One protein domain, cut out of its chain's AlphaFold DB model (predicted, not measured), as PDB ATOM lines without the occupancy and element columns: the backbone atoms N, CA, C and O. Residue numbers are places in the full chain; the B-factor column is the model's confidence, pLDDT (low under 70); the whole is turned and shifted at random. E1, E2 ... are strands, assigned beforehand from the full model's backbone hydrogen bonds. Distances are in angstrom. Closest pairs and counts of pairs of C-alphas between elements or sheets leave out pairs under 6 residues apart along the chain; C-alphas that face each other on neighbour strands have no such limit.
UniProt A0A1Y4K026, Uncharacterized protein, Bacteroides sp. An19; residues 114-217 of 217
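Overview. This is residues 114 to 217 of the 217 residues of an uncharacterized protein of Bacteroides sp. An19 (UniProt A0A1Y4K026). Two strongly twisted sheets stand partly face to face as a loose sandwich, their strands crossed: E3, E4, E1 and E7 make one sheet, E2, E5 and E6 the other. Long links cross between the sheets at both ends, residues 162 to 175 at the end where E1 begins and residues 122 to 132 at the end where it finishes. The printed part has 104 residues with no named helix and seven named strands, E1 to E7 along the chain; the class is all strand, though 48 of the 104 residues are in named elements. The sheet E3 - E4 - E1 - E7 is mixed, and E2 - E5 - E6 is antiparallel. The whole is compact, with a radius of gyration of the C-alphas of 13.3 A and spans of 37 by 33 by 19 A.

Arrangement. Begin in the larger sheet with E1, residues 114 to 121, an inner strand. E7, residues 210 to 216, is its parallel neighbour at 21 degrees; look for N 117 and O 211, 2.8 A apart. E4, residues 155 to 161, is its antiparallel neighbour at 148 degrees, with N 120 and O 158 at 2.8 A. E3, residues 148 to 152, forms a hairpin with E4, and N 150 and O 157 are 2.9 A apart. From edge strand E3 to edge strand E7 the strands' lines turn by 87 degrees. In the other sheet, E5, residues 176 to 182, is the inner strand. It is antiparallel to E2, residues 133 to 137, with N 134 and O 179 at 2.9 A, and forms a hairpin with E6, residues 187 to 195, with N 180 and O 189 at 2.8 A. E6 bends by 57 degrees at residue 191. Between the sheets, the closest C-alphas of E6 and E7 are those of Val 195 and Cys 215, 7.6 A apart; those of E2 and E4 are Leu 135 and Thr 160, 7.9 A apart. E1 and E5 are apart.

Along the chain. Find C-alpha 114 at (153.743, 150.773, 171.726); from there E1 runs 22.3 A to C-alpha 121 at (142.860, 149.712, 191.204). E4 measures 18.4 A, E5 19.3 A and E6 20.2 A, while E2 and E3 are shorter, 13.3 A and 12.2 A. E7 runs 19.4 A and ends at C-alpha 216, (139.694, 147.143, 188.726).

Size, cuts and confidence. The two C-alphas farthest apart are those of Gly 183 and Gly 201, 39.1 A. The printed part has no cut and ends at Phe 217, the chain's last residue. The links E1 to E2, E4 to E5 and E6 to E7 are long. Mean pLDDT of the printed part is 91.4; look at residues 125 to 127 for the values under 70.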
ATOM      1  N   LYS A 114     153.966 149.977 170.511       95.62
ATOM      2  CA  LYS A 114     153.743 150.773 171.726       95.62
ATOM      3  C   LYS A 114     153.908 149.902 172.958       95.62
ATOM      4  O   LYS A 114     153.590 148.714 172.936       95.62
ATOM      5  N   ARG A 115     154.422 150.472 174.047       97.25
ATOM      6  CA  ARG A 115     154.449 149.764 175.334       97.25
ATOM      7  C   ARG A 115     153.043 149.716 175.911       97.25
ATOM      8  O   ARG A 115     152.272 150.658 175.746       97.25
ATOM      9  N   TRP A 116     152.704 148.624 176.576       97.88
ATOM     10  CA  TRP A 116     151.419 148.508 177.254       97.88
ATOM     11  C   TRP A 116     151.574 148.926 178.699       97.88
ATOM     12  O   TRP A 116     152.385 148.346 179.412       97.88
ATOM     13  N   GLU A 117     150.805 149.918 179.113       97.88
ATOM     14  CA  GLU A 117     150.750 150.428 180.475       97.88
ATOM     15  C   GLU A 117     149.457 149.947 181.129       97.88
ATOM     16  O   GLU A 117     148.372 150.137 180.580       97.88
ATOM     17  N   TYR A 118     149.561 149.367 182.319       97.88
ATOM     18  CA  TYR A 118     148.408 148.942 183.097       97.88
ATOM     19  C   TYR A 118     148.360 149.649 184.440       97.88
ATOM     20  O   TYR A 118     149.362 149.730 185.149       97.88
ATOM     21  N   LEU A 119     147.160 150.100 184.797       96.75
ATOM     22  CA  LEU A 119     146.824 150.640 186.107       96.75
ATOM     23  C   LEU A 119     145.737 149.772 186.732       96.75
ATOM     24  O   LEU A 119     144.608 149.740 186.243       96.75
ATOM     25  N   PHE A 120     146.077 149.088 187.815       96.19
ATOM     26  CA  PHE A 120     145.173 148.225 188.558       96.19
ATOM     27  C   PHE A 120     144.759 148.894 189.865       96.19
ATOM     28  O   PHE A 120     145.591 149.183 190.727       96.19
ATOM     29  N   PHE A 121     143.459 149.118 190.018       94.38
ATOM     30  CA  PHE A 121     142.860 149.712 191.204       94.38
ATOM     31  C   PHE A 121     142.208 148.619 192.055       94.38
ATOM     32  O   PHE A 121     141.250 148.001 191.580       94.38
ATOM     33  N   PRO A 122     142.675 148.392 193.294       91.38
ATOM     34  CA  PRO A 122     142.010 147.459 194.191       91.38
ATOM     35  C   PRO A 122     140.619 147.996 194.573       91.38
ATOM     36  O   PRO A 122     140.445 149.199 194.817       91.38
ATOM     37  N   GLN A 123     139.619 147.117 194.590       86.81
ATOM     38  CA  GLN A 123     138.259 147.430 195.038       86.81
ATOM     39  C   GLN A 123     138.132 147.377 196.561       86.81
ATOM     40  O   GLN A 123     137.359 148.138 197.141       86.81
ATOM     41  N   THR A 124     138.909 146.510 197.204       77.19
ATOM     42  CA  THR A 124     138.952 146.351 198.659       77.19
ATOM     43  C   THR A 124     140.184 147.022 199.253       77.19
ATOM     44  O   THR A 124     141.235 147.071 198.617       77.19
ATOM     45  N   GLU A 125     140.094 147.465 200.505       65.25
ATOM     46  CA  GLU A 125     141.234 148.027 201.247       65.25
ATOM     47  C   GLU A 125     142.268 146.975 201.693       65.25
ATOM     48  O   GLU A 125     143.244 147.326 202.354       65.25
ATOM     49  N   GLU A 126     142.092 145.693 201.335       66.75
ATOM     50  CA  GLU A 126     143.108 144.670 201.594       66.75
ATOM     51  C   GLU A 126     144.471 145.116 201.049       66.75
ATOM     52  O   GLU A 126     144.652 145.379 199.855       66.75
ATOM     53  N   SER A 127     145.452 145.196 201.948       69.44
ATOM     54  CA  SER A 127     146.805 145.622 201.614       69.44
ATOM     55  C   SER A 127     147.538 144.505 200.872       69.44
ATOM     56  O   SER A 127     148.255 143.701 201.472       69.44
ATOM     57  N   ILE A 128     147.363 144.436 199.557       79.12
ATOM     58  CA  ILE A 128     148.181 143.574 198.701       79.12
ATOM     59  C   ILE A 128     149.505 144.292 198.440       79.12
ATOM     60  O   ILE A 128     149.507 145.424 197.966       79.12
ATOM     61  N   ASP A 129     150.635 143.648 198.737       84.12
ATOM     62  CA  ASP A 129     151.949 144.158 198.334       84.12
ATOM     63  C   ASP A 129     152.117 143.968 196.819       84.12
ATOM     64  O   ASP A 129     152.007 142.853 196.309       84.12
ATOM     65  N   GLY A 130     152.428 145.042 196.091       81.31
ATOM     66  CA  GLY A 130     152.681 144.995 194.652       81.31
ATOM     67  C   GLY A 130     153.781 144.011 194.252       81.31
ATOM     68  O   GLY A 130     153.723 143.467 193.155       81.31
ATOM     69  N   LYS A 131     154.732 143.689 195.140       86.44
ATOM     70  CA  LYS A 131     155.746 142.646 194.881       86.44
ATOM     71  C   LYS A 131     155.150 141.245 194.717       86.44
ATOM     72  O   LYS A 131     155.808 140.364 194.173       86.44
ATOM     73  N   GLN A 132     153.935 141.031 195.211       90.56
ATOM     74  CA  GLN A 132     153.206 139.776 195.064       90.56
ATOM     75  C   GLN A 132     152.388 139.740 193.771       90.56
ATOM     76  O   GLN A 132     151.982 138.656 193.360       90.56
ATOM     77  N   LEU A 133     152.134 140.887 193.134       94.38
ATOM     78  CA  LEU A 133     151.323 140.973 191.926       94.38
ATOM     79  C   LEU A 133     152.125 140.588 190.683       94.38
ATOM     80  O   LEU A 133     153.272 140.994 190.502       94.38
ATOM     81  N   LEU A 134     151.475 139.844 189.793       95.56
ATOM     82  CA  LEU A 134     151.994 139.474 188.484       95.56
ATOM     83  C   LEU A 134     150.895 139.641 187.437       95.56
ATOM     84  O   LEU A 134     149.811 139.067 187.569       95.56
ATOM     85  N   LEU A 135     151.195 140.401 186.385       97.62
ATOM     86  CA  LEU A 135     150.414 140.414 185.158       97.62
ATOM     87  C   LEU A 135     151.073 139.414 184.216       97.62
ATOM     88  O   LEU A 135     152.221 139.593 183.819       97.62
ATOM     89  N   GLU A 136     150.360 138.339 183.918       95.94
ATOM     90  CA  GLU A 136     150.888 137.225 183.139       95.94
ATOM     91  C   GLU A 136     150.145 137.120 181.819       95.94
ATOM     92  O   GLU A 136     148.917 137.150 181.806       95.94
ATOM     93  N   ASP A 137     150.880 136.903 180.734       95.94
ATOM     94  CA  ASP A 137     150.324 136.357 179.504       95.94
ATOM     95  C   ASP A 137     150.455 134.832 179.514       95.94
ATOM     96  O   ASP A 137     151.559 134.294 179.433       95.94
ATOM     97  N   THR A 138     149.336 134.109 179.570       91.94
ATOM     98  CA  THR A 138     149.356 132.637 179.590       91.94
ATOM     99  C   THR A 138     149.849 132.016 178.284       91.94
ATOM    100  O   THR A 138     150.104 130.819 178.242       91.94
ATOM    101  N   THR A 139     149.959 132.812 177.221       92.50
ATOM    102  CA  THR A 139     150.510 132.386 175.927       92.50
ATOM    103  C   THR A 139     151.995 132.718 175.770       92.50
ATOM    104  O   THR A 139     152.625 132.238 174.834       92.50
ATOM    105  N   GLY A 140     152.565 133.514 176.684       90.88
ATOM    106  CA  GLY A 140     153.977 133.900 176.670       90.88
ATOM    107  C   GLY A 140     154.371 134.943 175.617       90.88
ATOM    108  O   GLY A 140     155.563 135.148 175.407       90.88
ATOM    109  N   ASN A 141     153.419 135.620 174.967       91.44
ATOM    110  CA  ASN A 141     153.718 136.628 173.946       91.44
ATOM    111  C   ASN A 141     154.159 137.974 174.543       91.44
ATOM    112  O   ASN A 141     154.889 138.725 173.893       91.44
ATOM    113  N   VAL A 142     153.708 138.305 175.757       96.38
ATOM    114  CA  VAL A 142     154.008 139.587 176.411       96.38
ATOM    115  C   VAL A 142     154.498 139.380 177.842       96.38
ATOM    116  O   VAL A 142     153.813 138.785 178.670       96.38
ATOM    117  N   ALA A 143     155.675 139.932 178.142       97.06
ATOM    118  CA  ALA A 143     156.232 140.004 179.489       97.06
ATOM    119  C   ALA A 143     156.031 141.399 180.093       97.06
ATOM    120  O   ALA A 143     156.016 142.408 179.376       97.06
ATOM    121  N   PHE A 144     155.903 141.457 181.419       97.81
ATOM    122  CA  PHE A 144     155.621 142.677 182.170       97.81
ATOM    123  C   PHE A 144     156.637 142.897 183.279       97.81
ATOM    124  O   PHE A 144     157.078 141.963 183.944       97.81
ATOM    125  N   ARG A 145     156.965 144.168 183.502       97.25
ATOM    126  CA  ARG A 145     157.857 144.586 184.581       97.25
ATOM    127  C   ARG A 145     157.197 144.376 185.952       97.25
ATOM    128  O   ARG A 145     155.966 144.374 186.048       97.25
ATOM    129  N   PRO A 146     157.988 144.280 187.033       96.44
ATOM    130  CA  PRO A 146     157.448 144.272 188.388       96.44
ATOM    131  C   PRO A 146     156.564 145.492 188.661       96.44
ATOM    132  O   PRO A 146     156.822 146.588 188.157       96.44
ATOM    133  N   PHE A 147     155.533 145.298 189.479       96.81
ATOM    134  CA  PHE A 147     154.608 146.369 189.825       96.81
ATOM    135  C   PHE A 147     155.259 147.437 190.697       96.81
ATOM    136  O   PHE A 147     156.024 147.150 191.620       96.81
ATOM    137  N   THR A 148     154.868 148.682 190.451       95.56
ATOM    138  CA  THR A 148     155.160 149.824 191.313       95.56
ATOM    139  C   THR A 148     153.869 150.489 191.766       95.56
ATOM    140  O   THR A 148     152.827 150.386 191.118       95.56
ATOM    141  N   ARG A 149     153.915 151.162 192.915       94.19
ATOM    142  CA  ARG A 149     152.779 151.941 193.408       94.19
ATOM    143  C   ARG A 149     152.782 153.318 192.753       94.19
ATOM    144  O   ARG A 149     153.838 153.940 192.637       94.19
ATOM    145  N   CYS A 150     151.617 153.802 192.340       93.06
ATOM    146  CA  CYS A 150     151.456 155.146 191.795       93.06
ATOM    147  C   CYS A 150     150.095 155.743 192.170       93.06
ATOM    148  O   CYS A 150     149.193 155.034 192.619       93.06
ATOM    149  N   LYS A 151     149.930 157.048 191.932       92.94
ATOM    150  CA  LYS A 151     148.643 157.736 192.052       92.94
ATOM    151  C   LYS A 151     148.137 158.124 190.668       92.94
ATOM    152  O   LYS A 151     148.808 158.855 189.940       92.94
ATOM    153  N   ALA A 152     146.941 157.668 190.316       91.88
ATOM    154  CA  ALA A 152     146.290 157.962 189.046       91.88
ATOM    155  C   ALA A 152     144.788 158.163 189.263       91.88
ATOM    156  O   ALA A 152     144.180 157.505 190.102       91.88
ATOM    157  N   TYR A 153     144.185 159.109 188.536       90.69
ATOM    158  CA  TYR A 153     142.755 159.439 188.664       90.69
ATOM    159  C   TYR A 153     142.312 159.694 190.123       90.69
ATOM    160  O   TYR A 153     141.235 159.290 190.546       90.69
ATOM    161  N   GLY A 154     143.181 160.328 190.920       90.12
ATOM    162  CA  GLY A 154     142.920 160.643 192.329       90.12
ATOM    163  C   GLY A 154     143.046 159.468 193.309       90.12
ATOM    164  O   GLY A 154     142.989 159.704 194.513       90.12
ATOM    165  N   ARG A 155     143.280 158.239 192.832       90.88
ATOM    166  CA  ARG A 155     143.359 157.014 193.644       90.88
ATOM    167  C   ARG A 155     144.742 156.367 193.560       90.88
ATOM    168  O   ARG A 155     145.481 156.567 192.597       90.88
ATOM    169  N   GLU A 156     145.077 155.587 194.579       92.19
ATOM    170  CA  GLU A 156     146.256 154.719 194.561       92.19
ATOM    171  C   GLU A 156     146.019 153.541 193.608       92.19
ATOM    172  O   GLU A 156     144.938 152.948 193.601       92.19
ATOM    173  N   ALA A 157     147.030 153.217 192.807       94.19
ATOM    174  CA  ALA A 157     146.999 152.146 191.823       94.19
ATOM    175  C   ALA A 157     148.317 151.376 191.792       94.19
ATOM    176  O   ALA A 157     149.400 151.924 192.033       94.19
ATOM    177  N   TRP A 158     148.215 150.114 191.397       95.88
ATOM    178  CA  TRP A 158     149.347 149.291 191.008       95.88
ATOM    179  C   TRP A 158     149.619 149.471 189.521       95.88
ATOM    180  O   TRP A 158     148.743 149.267 188.684       95.88
ATOM    181  N   HIS A 159     150.841 149.866 189.201       96.38
ATOM    182  CA  HIS A 159     151.276 150.184 187.854       96.38
ATOM    183  C   HIS A 159     152.299 149.163 187.363       96.38
ATOM    184  O   HIS A 159     153.258 148.846 188.066       96.38
ATOM    185  N   THR A 160     152.111 148.673 186.143       97.69
ATOM    186  CA  THR A 160     153.101 147.864 185.426       97.69
ATOM    187  C   THR A 160     153.106 148.230 183.946       97.69
ATOM    188  O   THR A 160     152.141 148.784 183.419       97.69
ATOM    189  N   VAL A 161     154.215 147.923 183.275       97.56
ATOM    190  CA  VAL A 161     154.413 148.180 181.851       97.56
ATOM    191  C   VAL A 161     155.009 146.941 181.197       97.56
ATOM    192  O   VAL A 161     155.825 146.248 181.812       97.56
ATOM    193  N   SER A 162     154.647 146.677 179.941       98.19
ATOM    194  CA  SER A 162     155.290 145.629 179.152       98.19
ATOM    195  C   SER A 162     156.805 145.855 179.042       98.19
ATOM    196  O   SER A 162     157.294 146.984 178.898       98.19
ATOM    197  N   GLU A 163     157.577 144.772 179.093       97.56
ATOM    198  CA  GLU A 163     159.043 144.818 179.034       97.56
ATOM    199  C   GLU A 163     159.570 145.328 177.694       97.56
ATOM    200  O   GLU A 163     160.567 146.061 177.662       97.56
ATOM    201  N   SER A 164     158.831 145.057 176.619       96.81
ATOM    202  CA  SER A 164     159.104 145.502 175.252       96.81
ATOM    203  C   SER A 164     157.865 146.159 174.628       96.81
ATOM    204  O   SER A 164     156.739 145.870 175.047       96.81
ATOM    205  N   PRO A 165     158.036 147.059 173.641       96.75
ATOM    206  CA  PRO A 165     156.930 147.539 172.821       96.75
ATOM    207  C   PRO A 165     156.249 146.380 172.085       96.75
ATOM    208  O   PRO A 165     156.920 145.521 171.513       96.75
ATOM    209  N   VAL A 166     154.922 146.385 172.068       96.19
ATOM    210  CA  VAL A 166     154.095 145.394 171.381       96.19
ATOM    211  C   VAL A 166     153.572 146.023 170.090       96.19
ATOM    212  O   VAL A 166     153.097 147.160 170.096       96.19
ATOM    213  N   ALA A 167     153.693 145.308 168.969       95.00
ATOM    214  CA  ALA A 167     153.139 145.760 167.693       95.00
ATOM    215  C   ALA A 167     151.620 145.849 167.791       95.00
ATOM    216  O   ALA A 167     150.988 144.880 168.207       95.00
ATOM    217  N   MET A 168     151.051 146.991 167.414       94.50
ATOM    218  CA  MET A 168     149.619 147.218 167.514       94.50
ATOM    219  C   MET A 168     148.849 146.291 166.571       94.50
ATOM    220  O   MET A 168     149.222 146.118 165.413       94.50
ATOM    221  N   ARG A 169     147.776 145.682 167.082       91.06
ATOM    222  CA  ARG A 169     146.880 144.792 166.331       91.06
ATOM    223  C   ARG A 169     145.428 145.022 166.739       91.06
ATOM    224  O   ARG A 169     145.157 145.424 167.871       91.06
ATOM    225  N   THR A 170     144.505 144.740 165.826       85.25
ATOM    226  CA  THR A 170     143.064 144.702 166.116       85.25
ATOM    227  C   THR A 170     142.728 143.552 167.061       85.25
ATOM    228  O   THR A 170     141.995 143.742 168.027       85.25
ATOM    229  N   THR A 171     143.357 142.395 166.844       88.56
ATOM    230  CA  THR A 171     143.246 141.219 167.710       88.56
ATOM    231  C   THR A 171     144.631 140.757 168.141       88.56
ATOM    232  O   THR A 171     145.514 140.514 167.314       88.56
ATOM    233  N   TYR A 172     144.821 140.612 169.451       91.25
ATOM    234  CA  TYR A 172     146.043 140.055 170.020       91.25
ATOM    235  C   TYR A 172     145.847 138.577 170.346       91.25
ATOM    236  O   TYR A 172     144.832 138.190 170.910       91.25
ATOM    237  N   GLY A 173     146.850 137.757 170.032       89.88
ATOM    238  CA  GLY A 173     146.880 136.339 170.404       89.88
ATOM    239  C   GLY A 173     147.314 136.084 171.852       89.88
ATOM    240  O   GLY A 173     147.689 134.961 172.171       89.88
ATOM    241  N   CYS A 174     147.328 137.111 172.707       91.94
ATOM    242  CA  CYS A 174     147.710 137.000 174.111       91.94
ATOM    243  C   CYS A 174     146.491 136.779 175.007       91.94
ATOM    244  O   CYS A 174     145.394 137.252 174.708       91.94
ATOM    245  N   ARG A 175     146.700 136.139 176.158       95.12
ATOM    246  CA  ARG A 175     145.657 135.970 177.174       95.12
ATOM    247  C   ARG A 175     146.204 136.393 178.523       95.12
ATOM    248  O   ARG A 175     146.962 135.656 179.152       95.12
ATOM    249  N   LEU A 176     145.817 137.590 178.946       97.69
ATOM    250  CA  LEU A 176     146.354 138.192 180.153       97.69
ATOM    251  C   LEU A 176     145.509 137.852 181.379       97.69
ATOM    252  O   LEU A 176     144.280 137.813 181.310       97.69
ATOM    253  N   ARG A 177     146.172 137.662 182.518       97.31
ATOM    254  CA  ARG A 177     145.540 137.502 183.830       97.31
ATOM    255  C   ARG A 177     146.343 138.218 184.906       97.31
ATOM    256  O   ARG A 177     147.570 138.270 184.839       97.31
ATOM    257  N   LEU A 178     145.653 138.719 185.925       97.31
ATOM    258  CA  LEU A 178     146.290 139.251 187.126       97.31
ATOM    259  C   LEU A 178     146.322 138.158 188.191       97.31
ATOM    260  O   LEU A 178     145.289 137.568 188.514       97.31
ATOM    261  N   THR A 179     147.492 137.907 188.765       95.00
ATOM    262  CA  THR A 179     147.666 136.944 189.854       95.00
ATOM    263  C   THR A 179     148.408 137.566 191.031       95.00
ATOM    264  O   THR A 179     149.133 138.546 190.871       95.00
ATOM    265  N   ALA A 180     148.217 136.989 192.214       92.88
ATOM    266  CA  ALA A 180     148.969 137.298 193.420       92.88
ATOM    267  C   ALA A 180     149.701 136.055 193.934       92.88
ATOM    268  O   ALA A 180     149.130 134.965 194.028       92.88
ATOM    269  N   LEU A 181     150.963 136.234 194.309       90.56
ATOM    270  CA  LEU A 181     151.788 135.238 194.974       90.56
ATOM    271  C   LEU A 181     151.515 135.236 196.483       90.56
ATOM    272  O   LEU A 181     151.817 136.202 197.180       90.56
ATOM    273  N   ARG A 182     150.992 134.124 197.004       83.81
ATOM    274  CA  ARG A 182     150.781 133.879 198.439       83.81
ATOM    275  C   ARG A 182     151.750 132.815 198.968       83.81
ATOM    276  O   ARG A 182     152.366 132.070 198.202       83.81
ATOM    277  N   GLY A 183     151.909 132.763 200.293       75.44
ATOM    278  CA  GLY A 183     152.717 131.742 200.974       75.44
ATOM    279  C   GLY A 183     154.193 131.752 200.563       75.44
ATOM    280  O   GLY A 183     154.724 130.719 200.157       75.44
ATOM    281  N   ASN A 184     154.845 132.921 200.618       71.50
ATOM    282  CA  ASN A 184     156.242 133.131 200.200       71.50
ATOM    283  C   ASN A 184     156.524 132.721 198.741       71.50
ATOM    284  O   ASN A 184     157.565 132.142 198.444       71.50
ATOM    285  N   GLY A 185     155.585 132.987 197.826       72.25
ATOM    286  CA  GLY A 185     155.760 132.718 196.394       72.25
ATOM    287  C   GLY A 185     155.413 131.298 195.945       72.25
ATOM    288  O   GLY A 185     155.520 131.002 194.758       72.25
ATOM    289  N   LYS A 186     154.979 130.421 196.858       74.12
ATOM    290  CA  LYS A 186     154.684 129.013 196.541       74.12
ATOM    291  C   LYS A 186     153.298 128.788 195.940       74.12
ATOM    292  O   LYS A 186     153.086 127.767 195.295       74.12
ATOM    293  N   GLN A 187     152.356 129.707 196.147       84.31
ATOM    294  CA  GLN A 187     150.991 129.583 195.633       84.31
ATOM    295  C   GLN A 187     150.608 130.805 194.799       84.31
ATOM    296  O   GLN A 187     150.749 131.939 195.250       84.31
ATOM    297  N   LYS A 188     150.093 130.568 193.588       90.44
ATOM    298  CA  LYS A 188     149.523 131.604 192.717       90.44
ATOM    299  C   LYS A 188     148.008 131.624 192.874       90.44
ATOM    300  O   LYS A 188     147.349 130.621 192.617       90.44
ATOM    301  N   HIS A 189     147.468 132.772 193.261       91.19
ATOM    302  CA  HIS A 189     146.035 133.031 193.303       91.19
ATOM    303  C   HIS A 189     145.648 133.938 192.133       91.19
ATOM    304  O   HIS A 189     146.263 134.983 191.937       91.19
ATOM    305  N   VAL A 190     144.625 133.573 191.361       93.44
ATOM    306  CA  VAL A 190     144.128 134.412 190.260       93.44
ATOM    307  C   VAL A 190     143.219 135.498 190.829       93.44
ATOM    308  O   VAL A 190     142.238 135.184 191.490       93.44
ATOM    309  N   LEU A 191     143.565 136.764 190.602       93.81
ATOM    310  CA  LEU A 191     142.756 137.921 191.005       93.81
ATOM    311  C   LEU A 191     141.803 138.333 189.882       93.81
ATOM    312  O   LEU A 191     140.612 138.495 190.105       93.81
ATOM    313  N   LEU A 192     142.322 138.414 188.654       95.56
ATOM    314  CA  LEU A 192     141.522 138.571 187.442       95.56
ATOM    315  C   LEU A 192     141.893 137.463 186.471       95.56
ATOM    316  O   LEU A 192     143.046 137.362 186.055       95.56
ATOM    317  N   SER A 193     140.916 136.639 186.100       94.12
ATOM    318  CA  SER A 193     141.106 135.542 185.144       94.12
ATOM    319  C   SER A 193     141.287 136.021 183.705       94.12
ATOM    320  O   SER A 193     141.804 135.268 182.878       94.12
ATOM    321  N   HIS A 194     140.873 137.258 183.426       95.44
ATOM    322  CA  HIS A 194     140.977 137.900 182.127       95.44
ATOM    323  C   HIS A 194     141.262 139.393 182.285       95.44
ATOM    324  O   HIS A 194     140.577 140.092 183.031       95.44
ATOM    325  N   VAL A 195     142.281 139.868 181.578       97.00
ATOM    326  CA  VAL A 195     142.657 141.277 181.480       97.00
ATOM    327  C   VAL A 195     142.716 141.642 179.998       97.00
ATOM    328  O   VAL A 195     143.429 141.014 179.219       97.00
ATOM    329  N   GLU A 196     141.953 142.656 179.604       95.56
ATOM    330  CA  GLU A 196     141.911 143.116 178.213       95.56
ATOM    331  C   GLU A 196     143.226 143.801 177.801       95.56
ATOM    332  O   GLU A 196     143.729 144.631 178.567       95.56
ATOM    333  N   PRO A 197     143.746 143.540 176.587       95.81
ATOM    334  CA  PRO A 197     144.785 144.360 175.971       95.81
ATOM    335  C   PRO A 197     144.381 145.842 175.897       95.81
ATOM    336  O   PRO A 197     143.198 146.150 175.707       95.81
ATOM    337  N   PRO A 198     145.331 146.791 175.986       95.12
ATOM    338  CA  PRO A 198     145.007 148.199 175.847       95.12
ATOM    339  C   PRO A 198     144.564 148.509 174.413       95.12
ATOM    340  O   PRO A 198     145.105 147.983 173.437       95.12
ATOM    341  N   GLN A 199     143.601 149.422 174.291       91.50
ATOM    342  CA  GLN A 199     143.075 149.889 173.009       91.50
ATOM    343  C   GLN A 199     143.480 151.349 172.766       91.50
ATOM    344  O   GLN A 199     143.390 152.167 173.691       91.50
ATOM    345  N   PRO A 200     143.907 151.711 171.541       89.56
ATOM    346  CA  PRO A 200     144.226 153.095 171.212       89.56
ATOM    347  C   PRO A 200     143.008 154.000 171.432       89.56
ATOM    348  O   PRO A 200     141.881 153.638 171.112       89.56
ATOM    349  N   GLY A 201     143.235 155.176 172.021       86.62
ATOM    350  CA  GLY A 201     142.189 156.173 172.280       86.62
ATOM    351  C   GLY A 201     141.265 155.885 173.471       86.62
ATOM    352  O   GLY A 201     140.575 156.799 173.912       86.62
ATOM    353  N   ARG A 202     141.275 154.672 174.046       90.69
ATOM    354  CA  ARG A 202     140.387 154.316 175.168       90.69
ATOM    355  C   ARG A 202     140.744 155.039 176.465       90.69
ATOM    356  O   ARG A 202     139.864 155.541 177.157       90.69
ATOM    357  N   TYR A 203     142.032 155.090 176.793       92.62
ATOM    358  CA  TYR A 203     142.547 155.808 177.953       92.62
ATOM    359  C   TYR A 203     143.744 156.661 177.554       92.62
ATOM    360  O   TYR A 203     144.633 156.218 176.827       92.62
ATOM    361  N   THR A 204     143.795 157.888 178.066       86.75
ATOM    362  CA  THR A 204     144.921 158.792 177.829       86.75
ATOM    363  C   THR A 204     146.119 158.380 178.683       86.75
ATOM    364  O   THR A 204     146.021 158.344 179.915       86.75
ATOM    365  N   SER A 205     147.259 158.118 178.041       87.25
ATOM    366  CA  SER A 205     148.564 158.093 178.706       87.25
ATOM    367  C   SER A 205     149.270 159.436 178.526       87.25
ATOM    368  O   SER A 205     149.023 160.159 177.561       87.25
ATOM    369  N   ARG A 206     150.137 159.793 179.480       82.88
ATOM    370  CA  ARG A 206     150.994 160.986 179.347       82.88
ATOM    371  C   ARG A 206     152.089 160.767 178.308       82.88
ATOM    372  O   ARG A 206     152.524 161.726 177.680       82.88
ATOM    373  N   ASP A 207     152.517 159.520 178.148       88.94
ATOM    374  CA  ASP A 207     153.510 159.122 177.165       88.94
ATOM    375  C   ASP A 207     152.809 158.644 175.885       88.94
ATOM    376  O   ASP A 207     152.018 157.701 175.909       88.94
ATOM    377  N   LYS A 208     153.106 159.297 174.757       85.50
ATOM    378  CA  LYS A 208     152.561 158.937 173.437       85.50
ATOM    379  C   LYS A 208     153.102 157.597 172.925       85.50
ATOM    380  O   LYS A 208     152.550 157.042 171.974       85.50
ATOM    381  N   GLU A 209     154.149 157.060 173.546       91.44
ATOM    382  CA  GLU A 209     154.705 155.734 173.261       91.44
ATOM    383  C   GLU A 209     154.033 154.602 174.051       91.44
ATOM    384  O   GLU A 209     154.400 153.430 173.901       91.44
ATOM    385  N   MET A 210     153.004 154.926 174.843       94.50
ATOM    386  CA  MET A 210     152.266 153.967 175.656       94.50
ATOM    387  C   MET A 210     150.789 153.874 175.275       94.50
ATOM    388  O   MET A 210     150.114 154.872 175.026       94.50
ATOM    389  N   LEU A 211     150.271 152.648 175.299       96.00
ATOM    390  CA  LEU A 211     148.840 152.372 175.309       96.00
ATOM    391  C   LEU A 211     148.429 151.981 176.723       96.00
ATOM    392  O   LEU A 211     148.940 151.003 177.269       96.00
ATOM    393  N   ARG A 212     147.509 152.748 177.307       97.00
ATOM    394  CA  ARG A 212     147.059 152.557 178.684       97.00
ATOM    395  C   ARG A 212     145.820 151.682 178.758       97.00
ATOM    396  O   ARG A 212     144.872 151.882 178.003       97.00
ATOM    397  N   GLN A 213     145.801 150.806 179.753       97.31
ATOM    398  CA  GLN A 213     144.623 150.096 180.216       97.31
ATOM    399  C   GLN A 213     144.405 150.337 181.710       97.31
ATOM    400  O   GLN A 213     145.333 150.285 182.518       97.31
ATOM    401  N   VAL A 214     143.151 150.598 182.072       96.50
ATOM    402  CA  VAL A 214     142.713 150.729 183.462       96.50
ATOM    403  C   VAL A 214     141.878 149.512 183.837       96.50
ATOM    404  O   VAL A 214     140.927 149.163 183.136       96.50
ATOM    405  N   CYS A 215     142.241 148.883 184.950       96.19
ATOM    406  CA  CYS A 215     141.632 147.670 185.473       96.19
ATOM    407  C   CYS A 215     141.232 147.866 186.937       96.19
ATOM    408  O   CYS A 215     141.919 148.544 187.698       96.19
ATOM    409  N   TYR A 216     140.146 147.214 187.339       93.88
ATOM    410  CA  TYR A 216     139.694 147.143 188.726       93.88
ATOM    411  C   TYR A 216     139.670 145.677 189.137       93.88
ATOM    412  O   TYR A 216     139.235 144.847 188.338       93.88
ATOM    413  N   PHE A 217     140.145 145.365 190.339       90.56
ATOM    414  CA  PHE A 217     140.278 143.992 190.824       90.56
ATOM    415  C   PHE A 217     140.020 143.879 192.321       90.56
ATOM    416  O   PHE A 217     140.133 144.916 193.015       90.56
TER     417      PHE A 217